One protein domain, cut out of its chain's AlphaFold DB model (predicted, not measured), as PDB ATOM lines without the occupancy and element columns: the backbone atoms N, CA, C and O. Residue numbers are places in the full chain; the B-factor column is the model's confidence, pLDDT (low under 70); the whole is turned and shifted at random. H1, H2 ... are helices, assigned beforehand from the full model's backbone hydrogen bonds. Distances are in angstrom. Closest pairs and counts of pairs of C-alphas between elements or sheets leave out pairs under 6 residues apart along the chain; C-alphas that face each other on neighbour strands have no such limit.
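This is residues 154 to 268 of the 324 residues of an uncharacterized protein of Enterobacter sp. A11 (UniProt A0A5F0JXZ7). A loose, open frame: the short helices H1, H2 and H3 and the loops between them make a small cluster, H4 leads away from it as an arm, H5 makes a corner with the far end of H4, and residues 244 to 251 bring the backbone back toward the cluster, leaving an empty middle. H6 then leads away on another side, and its residues 258 to 265 stick out together with the last printed residues, 266 to 268. The printed part has 115 residues with six named helices, H1 to H6 in that order, and no named strand, and its class is all helix. It is loose, with a radius of gyration of the C-alphas of 17.7 A and spans of 51 by 39 by 24 A.

H1 is residues 154 to 161, from C-alpha 154 at (189.176, 177.213, 228.383). H2 is residues 179 to 186 and H3 residues 190 to 197. H4, residues 208 to 224, is the longest helix at 24.0 A and begins at C-alpha 208 at (172.690, 181.225, 235.428). H5, residues 229 to 243, is 20.9 A long. H6, residues 252 to 265, is 20.1 A long and ends at C-alpha 265 at (200.160, 161.195, 221.584).

H1 and H6 are close but not clearly touching, with their closest C-alphas, of Lys 154 and Tyr 253, 7.5 A apart. Residues 166 to 167 pair antiparallel with residues 174 to 175. H2 and H3 touch at a steep tilt of 65 degrees, the closest C-alphas being those of Asn 179 and Thr 190, 6.1 A apart. H4 and H5 are close but not clearly touching, about perpendicular at 73 degrees, with the closest C-alphas, of Ile 222 and Pro 229, 7.3 A apart. H4 and H6 are apart. In H1 to H6 every O i to N i+4 pair is within hydrogen-bond range.

The C-alphas farthest apart, of Asn 224 and Trp 268, are 52.1 A apart. The printed part has no cut. The link from H1 to H2, 17 residues, is long. The mean pLDDT of the printed part is 87.6, with residues 247, 267 and 268 under 70.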
ATOM      1  N   LYS A 154     190.601 177.542 228.251       86.81
ATOM      2  CA  LYS A 154     189.176 177.213 228.383       86.81
ATOM      3  C   LYS A 154     188.689 177.457 229.812       86.81
ATOM      4  O   LYS A 154     187.565 177.915 230.013       86.81
ATOM      5  N   GLU A 155     189.527 177.132 230.783       85.25
ATOM      6  CA  GLU A 155     189.248 177.164 232.215       85.25
ATOM      7  C   GLU A 155     188.978 178.598 232.680       85.25
ATOM      8  O   GLU A 155     187.998 178.839 233.384       85.25
ATOM      9  N   GLU A 156     189.767 179.567 232.205       89.19
ATOM     10  CA  GLU A 156     189.551 180.989 232.498       89.19
ATOM     11  C   GLU A 156     188.227 181.511 231.940       89.19
ATOM     12  O   GLU A 156     187.512 182.253 232.616       89.19
ATOM     13  N   VAL A 157     187.880 181.114 230.712       87.94
ATOM     14  CA  VAL A 157     186.637 181.564 230.075       87.94
ATOM     15  C   VAL A 157     185.442 181.015 230.847       87.94
ATOM     16  O   VAL A 157     184.483 181.744 231.103       87.94
ATOM     17  N   TRP A 158     185.507 179.741 231.246       84.62
ATOM     18  CA  TRP A 158     184.492 179.123 232.092       84.62
ATOM     19  C   TRP A 158     184.372 179.838 233.430       84.62
ATOM     20  O   TRP A 158     183.262 180.214 233.792       84.62
ATOM     21  N   ALA A 159     185.483 180.081 234.125       82.50
ATOM     22  CA  ALA A 159     185.472 180.776 235.408       82.50
ATOM     23  C   ALA A 159     184.753 182.132 235.319       82.50
ATOM     24  O   ALA A 159     183.919 182.418 236.170       82.50
ATOM     25  N   HIS A 160     184.989 182.908 234.253       85.62
ATOM     26  CA  HIS A 160     184.351 184.218 234.040       85.62
ATOM     27  C   HIS A 160     182.838 184.150 233.787       85.62
ATOM     28  O   HIS A 160     182.082 185.013 234.230       85.62
ATOM     29  N   HIS A 161     182.374 183.149 233.038       84.62
ATOM     30  CA  HIS A 161     180.973 183.070 232.598       84.62
ATOM     31  C   HIS A 161     180.095 182.215 233.528       84.62
ATOM     32  O   HIS A 161     178.866 182.212 233.402       84.62
ATOM     33  N   ASN A 162     180.692 181.482 234.473       83.19
ATOM     34  CA  ASN A 162     179.996 180.557 235.368       83.19
ATOM     35  C   ASN A 162     179.467 181.250 236.638       83.19
ATOM     36  O   ASN A 162     179.756 180.848 237.767       83.19
ATOM     37  N   HIS A 163     178.683 182.309 236.436       80.12
ATOM     38  CA  HIS A 163     178.114 183.151 237.487       80.12
ATOM     39  C   HIS A 163     176.618 183.428 237.252       80.12
ATOM     40  O   HIS A 163     176.081 183.192 236.165       80.12
ATOM     41  N   GLU A 164     175.925 183.926 238.285       78.75
ATOM     42  CA  GLU A 164     174.501 184.305 238.201       78.75
ATOM     43  C   GLU A 164     174.259 185.401 237.152       78.75
ATOM     44  O   GLU A 164     173.256 185.363 236.438       78.75
ATOM     45  N   TYR A 165     175.244 186.284 236.975       83.69
ATOM     46  CA  TYR A 165     175.297 187.316 235.948       83.69
ATOM     47  C   TYR A 165     176.667 187.318 235.264       83.69
ATOM     48  O   TYR A 165     177.659 186.909 235.858       83.69
ATOM     49  N   VAL A 166     176.729 187.795 234.022       88.00
ATOM     50  CA  VAL A 166     177.963 187.847 233.228       88.00
ATOM     51  C   VAL A 166     178.426 189.293 233.091       88.00
ATOM     52  O   VAL A 166     177.647 190.180 232.738       88.00
ATOM     53  N   GLN A 167     179.708 189.523 233.356       88.25
ATOM     54  CA  GLN A 167     180.362 190.811 233.158       88.25
ATOM     55  C   GLN A 167     180.729 191.009 231.679       88.25
ATOM     56  O   GLN A 167     181.369 190.147 231.070       88.25
ATOM     57  N   CYS A 168     180.363 192.162 231.121       89.62
ATOM     58  CA  CYS A 168     180.807 192.613 229.806       89.62
ATOM     59  C   CYS A 168     182.289 193.005 229.854       89.62
ATOM     60  O   CYS A 168     182.687 193.805 230.701       89.62
ATOM     61  N   LEU A 169     183.093 192.481 228.932       91.75
ATOM     62  CA  LEU A 169     184.533 192.742 228.874       91.75
ATOM     63  C   LEU A 169     184.873 194.087 228.209       91.75
ATOM     64  O   LEU A 169     185.979 194.576 228.387       91.75
ATOM     65  N   GLU A 170     183.923 194.718 227.510       89.12
ATOM     66  CA  GLU A 170     184.113 196.053 226.919       89.12
ATOM     67  C   GLU A 170     183.900 197.183 227.934       89.12
ATOM     68  O   GLU A 170     184.634 198.165 227.939       89.12
ATOM     69  N   CYS A 171     182.880 197.070 228.796       83.00
ATOM     70  CA  CYS A 171     182.496 198.153 229.715       83.00
ATOM     71  C   CYS A 171     182.499 197.780 231.200       83.00
ATOM     72  O   CYS A 171     182.274 198.642 232.048       83.00
ATOM     73  N   GLY A 172     182.686 196.506 231.541       81.94
ATOM     74  CA  GLY A 172     182.773 196.032 232.925       81.94
ATOM     75  C   GLY A 172     181.438 195.946 233.659       81.94
ATOM     76  O   GLY A 172     181.402 195.510 234.807       81.94
ATOM     77  N   LYS A 173     180.331 196.330 233.016       81.31
ATOM     78  CA  LYS A 173     178.983 196.218 233.581       81.31
ATOM     79  C   LYS A 173     178.505 194.764 233.561       81.31
ATOM     80  O   LYS A 173     178.903 193.977 232.705       81.31
ATOM     81  N   ILE A 174     177.641 194.420 234.507       85.31
ATOM     82  CA  ILE A 174     177.166 193.056 234.744       85.31
ATOM     83  C   ILE A 174     175.722 192.923 234.247       85.31
ATOM     84  O   ILE A 174     174.900 193.801 234.501       85.31
ATOM     85  N   TYR A 175     175.408 191.829 233.546       85.06
ATOM     86  CA  TYR A 175     174.095 191.598 232.936       85.06
ATOM     87  C   TYR A 175     173.636 190.145 233.063       85.06
ATOM     88  O   TYR A 175     174.437 189.219 233.179       85.06
ATOM     89  N   SER A 176     172.324 189.921 232.969       85.94
ATOM     90  CA  SER A 176     171.749 188.571 232.889       85.94
ATOM     91  C   SER A 176     172.033 187.900 231.539       85.94
ATOM     92  O   SER A 176     172.236 186.689 231.477       85.94
ATOM     93  N   SER A 177     172.098 188.683 230.462       90.38
ATOM     94  CA  SER A 177     172.486 188.257 229.117       90.38
ATOM     95  C   SER A 177     173.175 189.406 228.392       90.38
ATOM     96  O   SER A 177     172.689 190.539 228.413       90.38
ATOM     97  N   LEU A 178     174.296 189.112 227.733       92.38
ATOM     98  CA  LEU A 178     175.062 190.118 227.004       92.38
ATOM     99  C   LEU A 178     174.503 190.410 225.608       92.38
ATOM    100  O   LEU A 178     174.787 191.472 225.079       92.38
ATOM    101  N   ASN A 179     173.685 189.535 225.013       90.31
ATOM    102  CA  ASN A 179     173.313 189.638 223.592       90.31
ATOM    103  C   ASN A 179     172.705 191.009 223.222       90.31
ATOM    104  O   ASN A 179     173.225 191.719 222.365       90.31
ATOM    105  N   ARG A 180     171.665 191.442 223.948       90.50
ATOM    106  CA  ARG A 180     171.047 192.763 223.740       90.50
ATOM    107  C   ARG A 180     172.025 193.903 224.041       90.50
ATOM    108  O   ARG A 180     172.054 194.900 223.332       90.50
ATOM    109  N   HIS A 181     172.821 193.763 225.096       92.19
ATOM    110  CA  HIS A 181     173.758 194.801 225.511       92.19
ATOM    111  C   HIS A 181     174.864 195.037 224.471       92.19
ATOM    112  O   HIS A 181     175.133 196.189 224.148       92.19
ATOM    113  N   LEU A 182     175.454 193.974 223.922       93.75
ATOM    114  CA  LEU A 182     176.525 194.050 222.926       93.75
ATOM    115  C   LEU A 182     176.072 194.799 221.669       93.75
ATOM    116  O   LEU A 182     176.745 195.734 221.242       93.75
ATOM    117  N   ASN A 183     174.885 194.468 221.154       90.88
ATOM    118  CA  ASN A 183     174.347 195.125 219.967       90.88
ATOM    119  C   ASN A 183     174.050 196.618 220.211       90.88
ATOM    120  O   ASN A 183     174.375 197.445 219.370       90.88
ATOM    121  N   HIS A 184     173.452 196.984 221.353       90.06
ATOM    122  CA  HIS A 184     173.023 198.371 221.597       90.06
ATOM    123  C   HIS A 184     174.120 199.296 222.140       90.06
ATOM    124  O   HIS A 184     174.117 200.480 221.830       90.06
ATOM    125  N   ALA A 185     175.012 198.792 222.996       88.81
ATOM    126  CA  ALA A 185     176.020 199.619 223.662       88.81
ATOM    127  C   ALA A 185     177.380 199.593 222.959       88.81
ATOM    128  O   ALA A 185     178.175 200.511 223.144       88.81
ATOM    129  N   HIS A 186     177.657 198.531 222.201       90.38
ATOM    130  CA  HIS A 186     178.965 198.288 221.596       90.38
ATOM    131  C   HIS A 186     178.893 198.038 220.086       90.38
ATOM    132  O   HIS A 186     179.934 197.803 219.481       90.38
ATOM    133  N   SER A 187     177.695 198.091 219.487       91.62
ATOM    134  CA  SER A 187     177.456 197.881 218.051       91.62
ATOM    135  C   SER A 187     178.154 196.641 217.488       91.62
ATOM    136  O   SER A 187     178.583 196.634 216.339       91.62
ATOM    137  N   MET A 188     178.288 195.601 218.310       92.06
ATOM    138  CA  MET A 188     178.989 194.372 217.962       92.06
ATOM    139  C   MET A 188     178.063 193.181 218.116       92.06
ATOM    140  O   MET A 188     177.305 193.068 219.086       92.06
ATOM    141  N   SER A 189     178.172 192.261 217.172       93.06
ATOM    142  CA  SER A 189     177.478 190.991 217.229       93.06
ATOM    143  C   SER A 189     178.072 190.085 218.308       93.06
ATOM    144  O   SER A 189     179.232 190.187 218.721       93.06
ATOM    145  N   THR A 190     177.278 189.104 218.739       92.00
ATOM    146  CA  THR A 190     177.767 188.071 219.665       92.00
ATOM    147  C   THR A 190     178.928 187.254 219.099       92.00
ATOM    148  O   THR A 190     179.691 186.702 219.888       92.00
ATOM    149  N   MET A 191     179.069 187.150 217.771       90.56
ATOM    150  CA  MET A 191     180.180 186.424 217.153       90.56
ATOM    151  C   MET A 191     181.460 187.256 217.175       90.56
ATOM    152  O   MET A 191     182.470 186.766 217.665       90.56
ATOM    153  N   GLU A 192     181.402 188.527 216.776       91.88
ATOM    154  CA  GLU A 192     182.561 189.434 216.832       91.88
ATOM    155  C   GLU A 192     183.098 189.564 218.262       91.88
ATOM    156  O   GLU A 192     184.305 189.495 218.490       91.88
ATOM    157  N   TYR A 193     182.207 189.652 219.256       94.19
ATOM    158  CA  TYR A 193     182.604 189.651 220.665       94.19
ATOM    159  C   TYR A 193     183.311 188.347 221.072       94.19
ATOM    160  O   TYR A 193     184.299 188.366 221.806       94.19
ATOM    161  N   ARG A 194     182.823 187.196 220.591       93.56
ATOM    162  CA  ARG A 194     183.450 185.893 220.855       93.56
ATOM    163  C   ARG A 194     184.823 185.780 220.213       93.56
ATOM    164  O   ARG A 194     185.729 185.261 220.856       93.56
ATOM    165  N   GLU A 195     184.970 186.263 218.990       92.88
ATOM    166  CA  GLU A 195     186.238 186.264 218.263       92.88
ATOM    167  C   GLU A 195     187.263 187.158 218.957       92.88
ATOM    168  O   GLU A 195     188.346 186.692 219.318       92.88
ATOM    169  N   LYS A 196     186.879 188.400 219.268       92.94
ATOM    170  CA  LYS A 196     187.733 189.372 219.960       92.94
ATOM    171  C   LYS A 196     188.270 188.835 221.284       92.94
ATOM    172  O   LYS A 196     189.458 188.963 221.564       92.94
ATOM    173  N   TRP A 197     187.409 188.217 222.090       94.06
ATOM    174  CA  TRP A 197     187.774 187.750 223.429       94.06
ATOM    175  C   TRP A 197     188.174 186.275 223.488       94.06
ATOM    176  O   TRP A 197     188.483 185.785 224.572       94.06
ATOM    177  N   GLN A 198     188.207 185.566 222.355       94.25
ATOM    178  CA  GLN A 198     188.538 184.136 222.278       94.25
ATOM    179  C   GLN A 198     187.558 183.247 223.078       94.25
ATOM    180  O   GLN A 198     187.925 182.288 223.758       94.25
ATOM    181  N   ILE A 199     186.259 183.540 223.004       93.12
ATOM    182  CA  ILE A 199     185.207 182.819 223.733       93.12
ATOM    183  C   ILE A 199     184.576 181.752 222.828       93.12
ATOM    184  O   ILE A 199     183.879 182.059 221.862       93.12
ATOM    185  N   MET A 200     184.726 180.475 223.194       88.88
ATOM    186  CA  MET A 200     184.090 179.355 222.486       88.88
ATOM    187  C   MET A 200     182.568 179.496 222.396       88.88
ATOM    188  O   MET A 200     181.916 179.830 223.385       88.88
ATOM    189  N   LYS A 201     181.980 179.117 221.252       86.69
ATOM    190  CA  LYS A 201     180.524 179.163 221.006       86.69
ATOM    191  C   LYS A 201     179.691 178.448 222.081       86.69
ATOM    192  O   LYS A 201     178.600 178.906 222.405       86.69
ATOM    193  N   GLN A 202     180.203 177.349 222.632       86.56
ATOM    194  CA  GLN A 202     179.535 176.536 223.654       86.56
ATOM    195  C   GLN A 202     179.436 177.246 225.008       86.56
ATOM    196  O   GLN A 202     178.584 176.891 225.819       86.56
ATOM    197  N   ILE A 203     180.297 178.232 225.267       90.38
ATOM    198  CA  ILE A 203     180.253 178.987 226.515       90.38
ATOM    199  C   ILE A 203     179.138 180.033 226.398       90.38
ATOM    200  O   ILE A 203     179.149 180.836 225.454       90.38
ATOM    201  N   PRO A 204     178.154 180.035 227.312       90.88
ATOM    202  CA  PRO A 204     177.037 180.963 227.251       90.88
ATOM    203  C   PRO A 204     177.479 182.385 227.615       90.88
ATOM    204  O   PRO A 204     178.134 182.600 228.627       90.88
ATOM    205  N   LEU A 205     177.038 183.376 226.834       94.06
ATOM    206  CA  LEU A 205     177.167 184.809 227.162       94.06
ATOM    207  C   LEU A 205     176.020 185.292 228.075       94.06
ATOM    208  O   LEU A 205     175.585 186.444 228.003       94.06
ATOM    209  N   ALA A 206     175.473 184.381 228.877       91.88
ATOM    210  CA  ALA A 206     174.324 184.603 229.740       91.88
ATOM    211  C   ALA A 206     174.544 183.940 231.103       91.88
ATOM    212  O   ALA A 206     175.096 182.839 231.203       91.88
ATOM    213  N   GLY A 207     174.094 184.623 232.151       87.94
ATOM    214  CA  GLY A 207     174.224 184.178 233.533       87.94
ATOM    215  C   GLY A 207     173.305 183.000 233.855       87.94
ATOM    216  O   GLY A 207     172.423 182.643 233.066       87.94
ATOM    217  N   PHE A 208     173.514 182.363 235.007       82.94
ATOM    218  CA  PHE A 208     172.690 181.225 235.428       82.94
ATOM    219  C   PHE A 208     171.208 181.571 235.544       82.94
ATOM    220  O   PHE A 208     170.384 180.773 235.107       82.94
ATOM    221  N   ALA A 209     170.856 182.748 236.065       75.38
ATOM    222  CA  ALA A 209     169.463 183.163 236.206       75.38
ATOM    223  C   ALA A 209     168.712 183.146 234.862       75.38
ATOM    224  O   ALA A 209     167.617 182.587 234.751       75.38
ATOM    225  N   ASN A 210     169.338 183.687 233.813       86.19
ATOM    226  CA  ASN A 210     168.767 183.693 232.469       86.19
ATOM    227  C   ASN A 210     168.695 182.276 231.879       86.19
ATOM    228  O   ASN A 210     167.673 181.898 231.313       86.19
ATOM    229  N   ARG A 211     169.746 181.469 232.074       86.88
ATOM    230  CA  ARG A 211     169.793 180.074 231.610       86.88
ATOM    231  C   ARG A 211     168.735 179.189 232.269       86.88
ATOM    232  O   ARG A 211     168.112 178.404 231.564       86.88
ATOM    233  N   ARG A 212     168.506 179.336 233.579       87.81
ATOM    234  CA  ARG A 212     167.433 178.636 234.308       87.81
ATOM    235  C   ARG A 212     166.072 179.015 233.742       87.81
ATOM    236  O   ARG A 212     165.360 178.139 233.283       87.81
ATOM    237  N   SER A 213     165.794 180.316 233.638       84.88
ATOM    238  CA  SER A 213     164.526 180.817 233.086       84.88
ATOM    239  C   SER A 213     164.271 180.306 231.662       84.88
ATOM    240  O   SER A 213     163.158 179.913 231.321       84.88
ATOM    241  N   HIS A 214     165.313 180.275 230.825       87.25
ATOM    242  CA  HIS A 214     165.213 179.726 229.476       87.25
ATOM    243  C   HIS A 214     164.962 178.212 229.489       87.25
ATOM    244  O   HIS A 214     164.079 177.739 228.779       87.25
ATOM    245  N   SER A 215     165.693 177.460 230.316       89.88
ATOM    246  CA  SER A 215     165.493 176.015 230.474       89.88
ATOM    247  C   SER A 215     164.087 175.685 230.972       89.88
ATOM    248  O   SER A 215     163.462 174.776 230.435       89.88
ATOM    249  N   ASP A 216     163.573 176.420 231.958       91.75
ATOM    250  CA  ASP A 216     162.238 176.211 232.520       91.75
ATOM    251  C   ASP A 216     161.155 176.448 231.461       91.75
ATOM    252  O   ASP A 216     160.265 175.616 231.301       91.75
ATOM    253  N   SER A 217     161.293 177.514 230.665       93.94
ATOM    254  CA  SER A 217     160.381 177.813 229.554       93.94
ATOM    255  C   SER A 217     160.398 176.731 228.467       93.94
ATOM    256  O   SER A 217     159.346 176.356 227.953       93.94
ATOM    257  N   ILE A 218     161.572 176.197 228.114       91.44
ATOM    258  CA  ILE A 218     161.673 175.092 227.149       91.44
ATOM    259  C   ILE A 218     161.062 173.808 227.726       91.44
ATOM    260  O   ILE A 218     160.279 173.148 227.047       91.44
ATOM    261  N   ASN A 219     161.349 173.481 228.988       93.69
ATOM    262  CA  ASN A 219     160.786 172.310 229.665       93.69
ATOM    263  C   ASN A 219     159.261 172.398 229.817       93.69
ATOM    264  O   ASN A 219     158.573 171.382 229.794       93.69
ATOM    265  N   GLU A 220     158.715 173.596 230.002       94.75
ATOM    266  CA  GLU A 220     157.274 173.838 230.003       94.75
ATOM    267  C   GLU A 220     156.647 173.566 228.634       94.75
ATOM    268  O   GLU A 220     155.692 172.800 228.558       94.75
ATOM    269  N   LYS A 221     157.240 174.072 227.548       93.94
ATOM    270  CA  LYS A 221     156.773 173.788 226.180       93.94
ATOM    271  C   LYS A 221     156.802 172.301 225.839       93.94
ATOM    272  O   LYS A 221     155.873 171.797 225.219       93.94
ATOM    273  N   ILE A 222     157.843 171.591 226.274       94.12
ATOM    274  CA  ILE A 222     157.926 170.134 226.102       94.12
ATOM    275  C   ILE A 222     156.790 169.441 226.863       94.12
ATOM    276  O   ILE A 222     156.116 168.580 226.308       94.12
ATOM    277  N   ARG A 223     156.539 169.836 228.120       94.06
ATOM    278  CA  ARG A 223     155.448 169.268 228.931       94.06
ATOM    279  C   ARG A 223     154.067 169.529 228.335       94.06
ATOM    280  O   ARG A 223     153.214 168.655 228.422       94.06
ATOM    281  N   ASN A 224     153.866 170.697 227.734       95.19
ATOM    282  CA  ASN A 224     152.607 171.061 227.086       95.19
ATOM    283  C   ASN A 224     152.420 170.381 225.718       95.19
ATOM    284  O   ASN A 224     151.331 170.448 225.157       95.19
ATOM    285  N   GLY A 225     153.455 169.724 225.182       92.75
ATOM    286  CA  GLY A 225     153.430 169.115 223.850       92.75
ATOM    287  C   GLY A 225     153.661 170.104 222.702       92.75
ATOM    288  O   GLY A 225     153.617 169.703 221.544       92.75
ATOM    289  N   ASP A 226     153.965 171.370 223.005       93.06
ATOM    290  CA  ASP A 226     154.261 172.403 222.001       93.06
ATOM    291  C   ASP A 226     155.587 172.135 221.271       93.06
ATOM    292  O   ASP A 226     155.815 172.617 220.161       93.06
ATOM    293  N   VAL A 227     156.503 171.405 221.918       91.81
ATOM    294  CA  VAL A 227     157.816 171.044 221.374       91.81
ATOM    295  C   VAL A 227     158.077 169.562 221.610       91.81
ATOM    296  O   VAL A 227     158.275 169.144 222.748       91.81
ATOM    297  N   ASP A 228     158.178 168.790 220.529       94.62
ATOM    298  CA  ASP A 228     158.768 167.450 220.551       94.62
ATOM    299  C   ASP A 228     160.295 167.551 220.335       94.62
ATOM    300  O   ASP A 228     160.740 167.959 219.253       94.62
ATOM    301  N   PRO A 229     161.127 167.183 221.332       93.56
ATOM    302  CA  PRO A 229     162.582 167.249 221.223       93.56
ATOM    303  C   PRO A 229     163.171 166.417 220.079       93.56
ATOM    304  O   PRO A 229     164.160 166.842 219.475       93.56
ATOM    305  N   LEU A 230     162.600 165.244 219.781       94.62
ATOM    306  CA  LEU A 230     163.127 164.353 218.743       94.62
ATOM    307  C   LEU A 230     162.814 164.902 217.353       94.62
ATOM    308  O   LEU A 230     163.717 164.994 216.517       94.62
ATOM    309  N   ALA A 231     161.574 165.347 217.134       94.25
ATOM    310  CA  ALA A 231     161.187 166.011 215.894       94.25
ATOM    311  C   ALA A 231     161.992 167.300 215.663       94.25
ATOM    312  O   ALA A 231     162.493 167.528 214.559       94.25
ATOM    313  N   LEU A 232     162.198 168.112 216.707       92.31
ATOM    314  CA  LEU A 232     163.018 169.321 216.620       92.31
ATOM    315  C   LEU A 232     164.473 168.992 216.259       92.31
ATOM    316  O   LEU A 232     165.053 169.638 215.384       92.31
ATOM    317  N   ALA A 233     165.066 167.976 216.891       92.56
ATOM    318  CA  ALA A 233     166.427 167.549 216.582       92.56
ATOM    319  C   ALA A 233     166.558 167.046 215.134       92.56
ATOM    320  O   ALA A 233     167.524 167.408 214.455       92.56
ATOM    321  N   ALA A 234     165.585 166.275 214.641       94.06
ATOM    322  CA  ALA A 234     165.547 165.812 213.254       94.06
ATOM    323  C   ALA A 234     165.436 166.989 212.268       94.06
ATOM    324  O   ALA A 234     166.219 167.074 211.320       94.06
ATOM    325  N   ALA A 235     164.552 167.954 212.539       92.50
ATOM    326  CA  ALA A 235     164.419 169.166 211.732       92.50
ATOM    327  C   ALA A 235     165.721 169.990 211.707       92.50
ATOM    328  O   ALA A 235     166.140 170.470 210.652       92.50
ATOM    329  N   MET A 236     166.415 170.111 212.845       90.19
ATOM    330  CA  MET A 236     167.722 170.774 212.914       90.19
ATOM    331  C   MET A 236     168.798 170.033 212.109       90.19
ATOM    332  O   MET A 236     169.647 170.674 211.487       90.19
ATOM    333  N   GLN A 237     168.807 168.697 212.121       89.81
ATOM    334  CA  GLN A 237     169.744 167.907 211.314       89.81
ATOM    335  C   GLN A 237     169.486 168.095 209.819       89.81
ATOM    336  O   GLN A 237     170.436 168.335 209.071       89.81
ATOM    337  N   GLU A 238     168.221 168.079 209.403       92.25
ATOM    338  CA  GLU A 238     167.846 168.295 208.008       92.25
ATOM    339  C   GLU A 238     168.207 169.709 207.534       92.25
ATOM    340  O   GLU A 238     168.830 169.878 206.486       92.25
ATOM    341  N   ALA A 239     167.952 170.732 208.353       90.56
ATOM    342  CA  ALA A 239     168.368 172.099 208.049       90.56
ATOM    343  C   ALA A 239     169.895 172.230 207.893       90.56
ATOM    344  O   ALA A 239     170.366 172.947 207.007       90.56
ATOM    345  N   ASN A 240     170.680 171.528 208.721       89.38
ATOM    346  CA  ASN A 240     172.140 171.493 208.589       89.38
ATOM    347  C   ASN A 240     172.597 170.752 207.322       89.38
ATOM    348  O   ASN A 240     173.635 171.110 206.762       89.38
ATOM    349  N   ARG A 241     171.857 169.727 206.879       90.00
ATOM    350  CA  ARG A 241     172.130 168.990 205.636       90.00
ATOM    351  C   ARG A 241     171.929 169.885 204.415       90.00
ATOM    352  O   ARG A 241     172.798 169.917 203.551       90.00
ATOM    353  N   LEU A 242     170.821 170.625 204.379       91.94
ATOM    354  CA  LEU A 242     170.448 171.492 203.257       91.94
ATOM    355  C   LEU A 242     171.345 172.727 203.140       91.94
ATOM    356  O   LEU A 242     171.809 173.055 202.054       91.94
ATOM    357  N   ASN A 243     171.606 173.402 204.260       87.19
ATOM    358  CA  ASN A 243     172.324 174.680 204.256       87.19
ATOM    359  C   ASN A 243     173.841 174.525 204.436       87.19
ATOM    360  O   ASN A 243     174.585 175.502 204.360       87.19
ATOM    361  N   GLY A 244     174.305 173.302 204.704       81.25
ATOM    362  CA  GLY A 244     175.665 173.050 205.153       81.25
ATOM    363  C   GLY A 244     175.904 173.561 206.577       81.25
ATOM    364  O   GLY A 244     175.298 174.514 207.071       81.25
ATOM    365  N   ARG A 245     176.834 172.917 207.285       74.25
ATOM    366  CA  ARG A 245     177.209 173.335 208.637       74.25
ATOM    367  C   ARG A 245     178.339 174.356 208.570       74.25
ATOM    368  O   ARG A 245     179.476 173.996 208.266       74.25
ATOM    369  N   ALA A 246     178.058 175.606 208.937       71.25
ATOM    370  CA  ALA A 246     179.108 176.600 209.137       71.25
ATOM    371  C   ALA A 246     180.102 176.106 210.203       71.25
ATOM    372  O   ALA A 246     179.702 175.689 211.301       71.25
ATOM    373  N   LYS A 247     181.402 176.138 209.885       68.81
ATOM    374  CA  LYS A 247     182.446 175.831 210.868       68.81
ATOM    375  C   LYS A 247     182.386 176.903 211.960       68.81
ATOM    376  O   LYS A 247     182.487 178.083 211.637       68.81
ATOM    377  N   PRO A 248     182.172 176.531 213.233       70.88
ATOM    378  CA  PRO A 248     182.158 177.516 214.301       70.88
ATOM    379  C   PRO A 248     183.548 178.142 214.441       70.88
ATOM    380  O   PRO A 248     184.552 177.453 214.254       70.88
ATOM    381  N   PHE A 249     183.591 179.418 214.829       82.31
ATOM    382  CA  PHE A 249     184.820 180.039 215.308       82.31
ATOM    383  C   PHE A 249     185.435 179.173 216.415       82.31
ATOM    384  O   PHE A 249     184.745 178.776 217.364       82.31
ATOM    385  N   ASN A 250     186.724 178.864 216.268       83.38
ATOM    386  CA  ASN A 250     187.478 178.098 217.243       83.38
ATOM    387  C   ASN A 250     188.572 178.987 217.844       83.38
ATOM    388  O   ASN A 250     189.415 179.465 217.084       83.38
ATOM    389  N   PRO A 251     188.586 179.192 219.170       88.19
ATOM    390  CA  PRO A 251     189.617 179.993 219.810       88.19
ATOM    391  C   PRO A 251     191.022 179.426 219.611       88.19
ATOM    392  O   PRO A 251     191.227 178.208 219.565       88.19
ATOM    393  N   GLU A 252     192.012 180.311 219.590       89.12
ATOM    394  CA  GLU A 252     193.420 179.970 219.372       89.12
ATOM    395  C   GLU A 252     193.939 178.933 220.371       89.12
ATOM    396  O   GLU A 252     194.662 178.002 220.004       89.12
ATOM    397  N   TYR A 253     193.534 179.042 221.641       87.12
ATOM    398  CA  TYR A 253     193.971 178.114 222.681       87.12
ATOM    399  C   TYR A 253     193.460 176.688 222.478       87.12
ATOM    400  O   TYR A 253     194.137 175.742 222.875       87.12
ATOM    401  N   ILE A 254     192.315 176.498 221.814       86.12
ATOM    402  CA  ILE A 254     191.838 175.162 221.445       86.12
ATOM    403  C   ILE A 254     192.712 174.585 220.330       86.12
ATOM    404  O   ILE A 254     193.077 173.410 220.384       86.12
ATOM    405  N   GLY A 255     193.104 175.413 219.357       84.25
ATOM    406  CA  GLY A 255     194.062 175.030 218.319       84.25
ATOM    407  C   GLY A 255     195.395 174.560 218.907       84.25
ATOM    408  O   GLY A 255     195.861 173.469 218.568       84.25
ATOM    409  N   ARG A 256     195.956 175.327 219.853       86.31
ATOM    410  CA  ARG A 256     197.177 174.946 220.589       86.31
ATOM    411  C   ARG A 256     196.999 173.628 221.339       86.31
ATOM    412  O   ARG A 256     197.763 172.699 221.108       86.31
ATOM    413  N   MET A 257     195.935 173.504 222.135       83.88
ATOM    414  CA  MET A 257     195.645 172.292 222.909       83.88
ATOM    415  C   MET A 257     195.528 171.043 222.023       83.88
ATOM    416  O   MET A 257     196.055 169.985 222.370       83.88
ATOM    417  N   HIS A 258     194.865 171.136 220.864       84.62
ATOM    418  CA  HIS A 258     194.806 170.023 219.913       84.62
ATOM    419  C   HIS A 258     196.179 169.688 219.327       84.62
ATOM    420  O   HIS A 258     196.519 168.507 219.239       84.62
ATOM    421  N   GLY A 259     196.964 170.699 218.954       83.06
ATOM    422  CA  GLY A 259     198.326 170.515 218.457       83.06
ATOM    423  C   GLY A 259     199.233 169.831 219.480       83.06
ATOM    424  O   GLY A 259     199.913 168.861 219.148       83.06
ATOM    425  N   ASP A 260     199.189 170.279 220.731       85.00
ATOM    426  CA  ASP A 260     199.983 169.716 221.825       85.00
ATOM    427  C   ASP A 260     199.547 168.290 222.156       85.00
ATOM    428  O   ASP A 260     200.395 167.413 222.323       85.00
ATOM    429  N   ARG A 261     198.238 168.006 222.140       85.38
ATOM    430  CA  ARG A 261     197.725 166.639 222.313       85.38
ATOM    431  C   ARG A 261     198.193 165.710 221.197       85.38
ATOM    432  O   ARG A 261     198.616 164.593 221.483       85.38
ATOM    433  N   LEU A 262     198.138 166.156 219.940       81.81
ATOM    434  CA  LEU A 262     198.636 165.380 218.800       81.81
ATOM    435  C   LEU A 262     200.138 165.102 218.934       81.81
ATOM    436  O   LEU A 262     200.562 163.974 218.688       81.81
ATOM    437  N   LYS A 263     200.920 166.096 219.378       81.56
ATOM    438  CA  LYS A 263     202.355 165.948 219.663       81.56
ATOM    439  C   LYS A 263     202.648 164.982 220.796       81.56
ATOM    440  O   LYS A 263     203.519 164.134 220.638       81.56
ATOM    441  N   ALA A 264     201.913 165.074 221.897       82.38
ATOM    442  CA  ALA A 264     202.082 164.192 223.043       82.38
ATOM    443  C   ALA A 264     201.719 162.739 222.704       82.38
ATOM    444  O   ALA A 264     202.453 161.820 223.053       82.38
ATOM    445  N   GLN A 265     200.614 162.530 221.982       80.31
ATOM    446  CA  GLN A 265     200.160 161.195 221.584       80.31
ATOM    447  C   GLN A 265     200.979 160.600 220.436       80.31
ATOM    448  O   GLN A 265     200.855 159.407 220.174       80.31
ATOM    449  N   LYS A 266     201.770 161.427 219.731       76.44
ATOM    450  CA  LYS A 266     202.543 161.056 218.539       76.44
ATOM    451  C   LYS A 266     201.744 160.157 217.598       76.44
ATOM    452  O   LYS A 266     202.243 159.155 217.101       76.44
ATOM    453  N   LEU A 267     200.480 160.511 217.355       65.44
ATOM    454  CA  LEU A 267     199.518 159.644 216.662       65.44
ATOM    455  C   LEU A 267     200.009 159.214 215.265       65.44
ATOM    456  O   LEU A 267     199.655 158.153 214.764       65.44
ATOM    457  N   TRP A 268     200.867 160.032 214.651       68.12
ATOM    458  CA  TRP A 268     201.551 159.715 213.402       68.12
ATOM    459  C   TRP A 268     202.483 158.498 213.509       68.12
ATOM    460  O   TRP A 268     202.573 157.753 212.547       68.12
TER     461      TRP A 268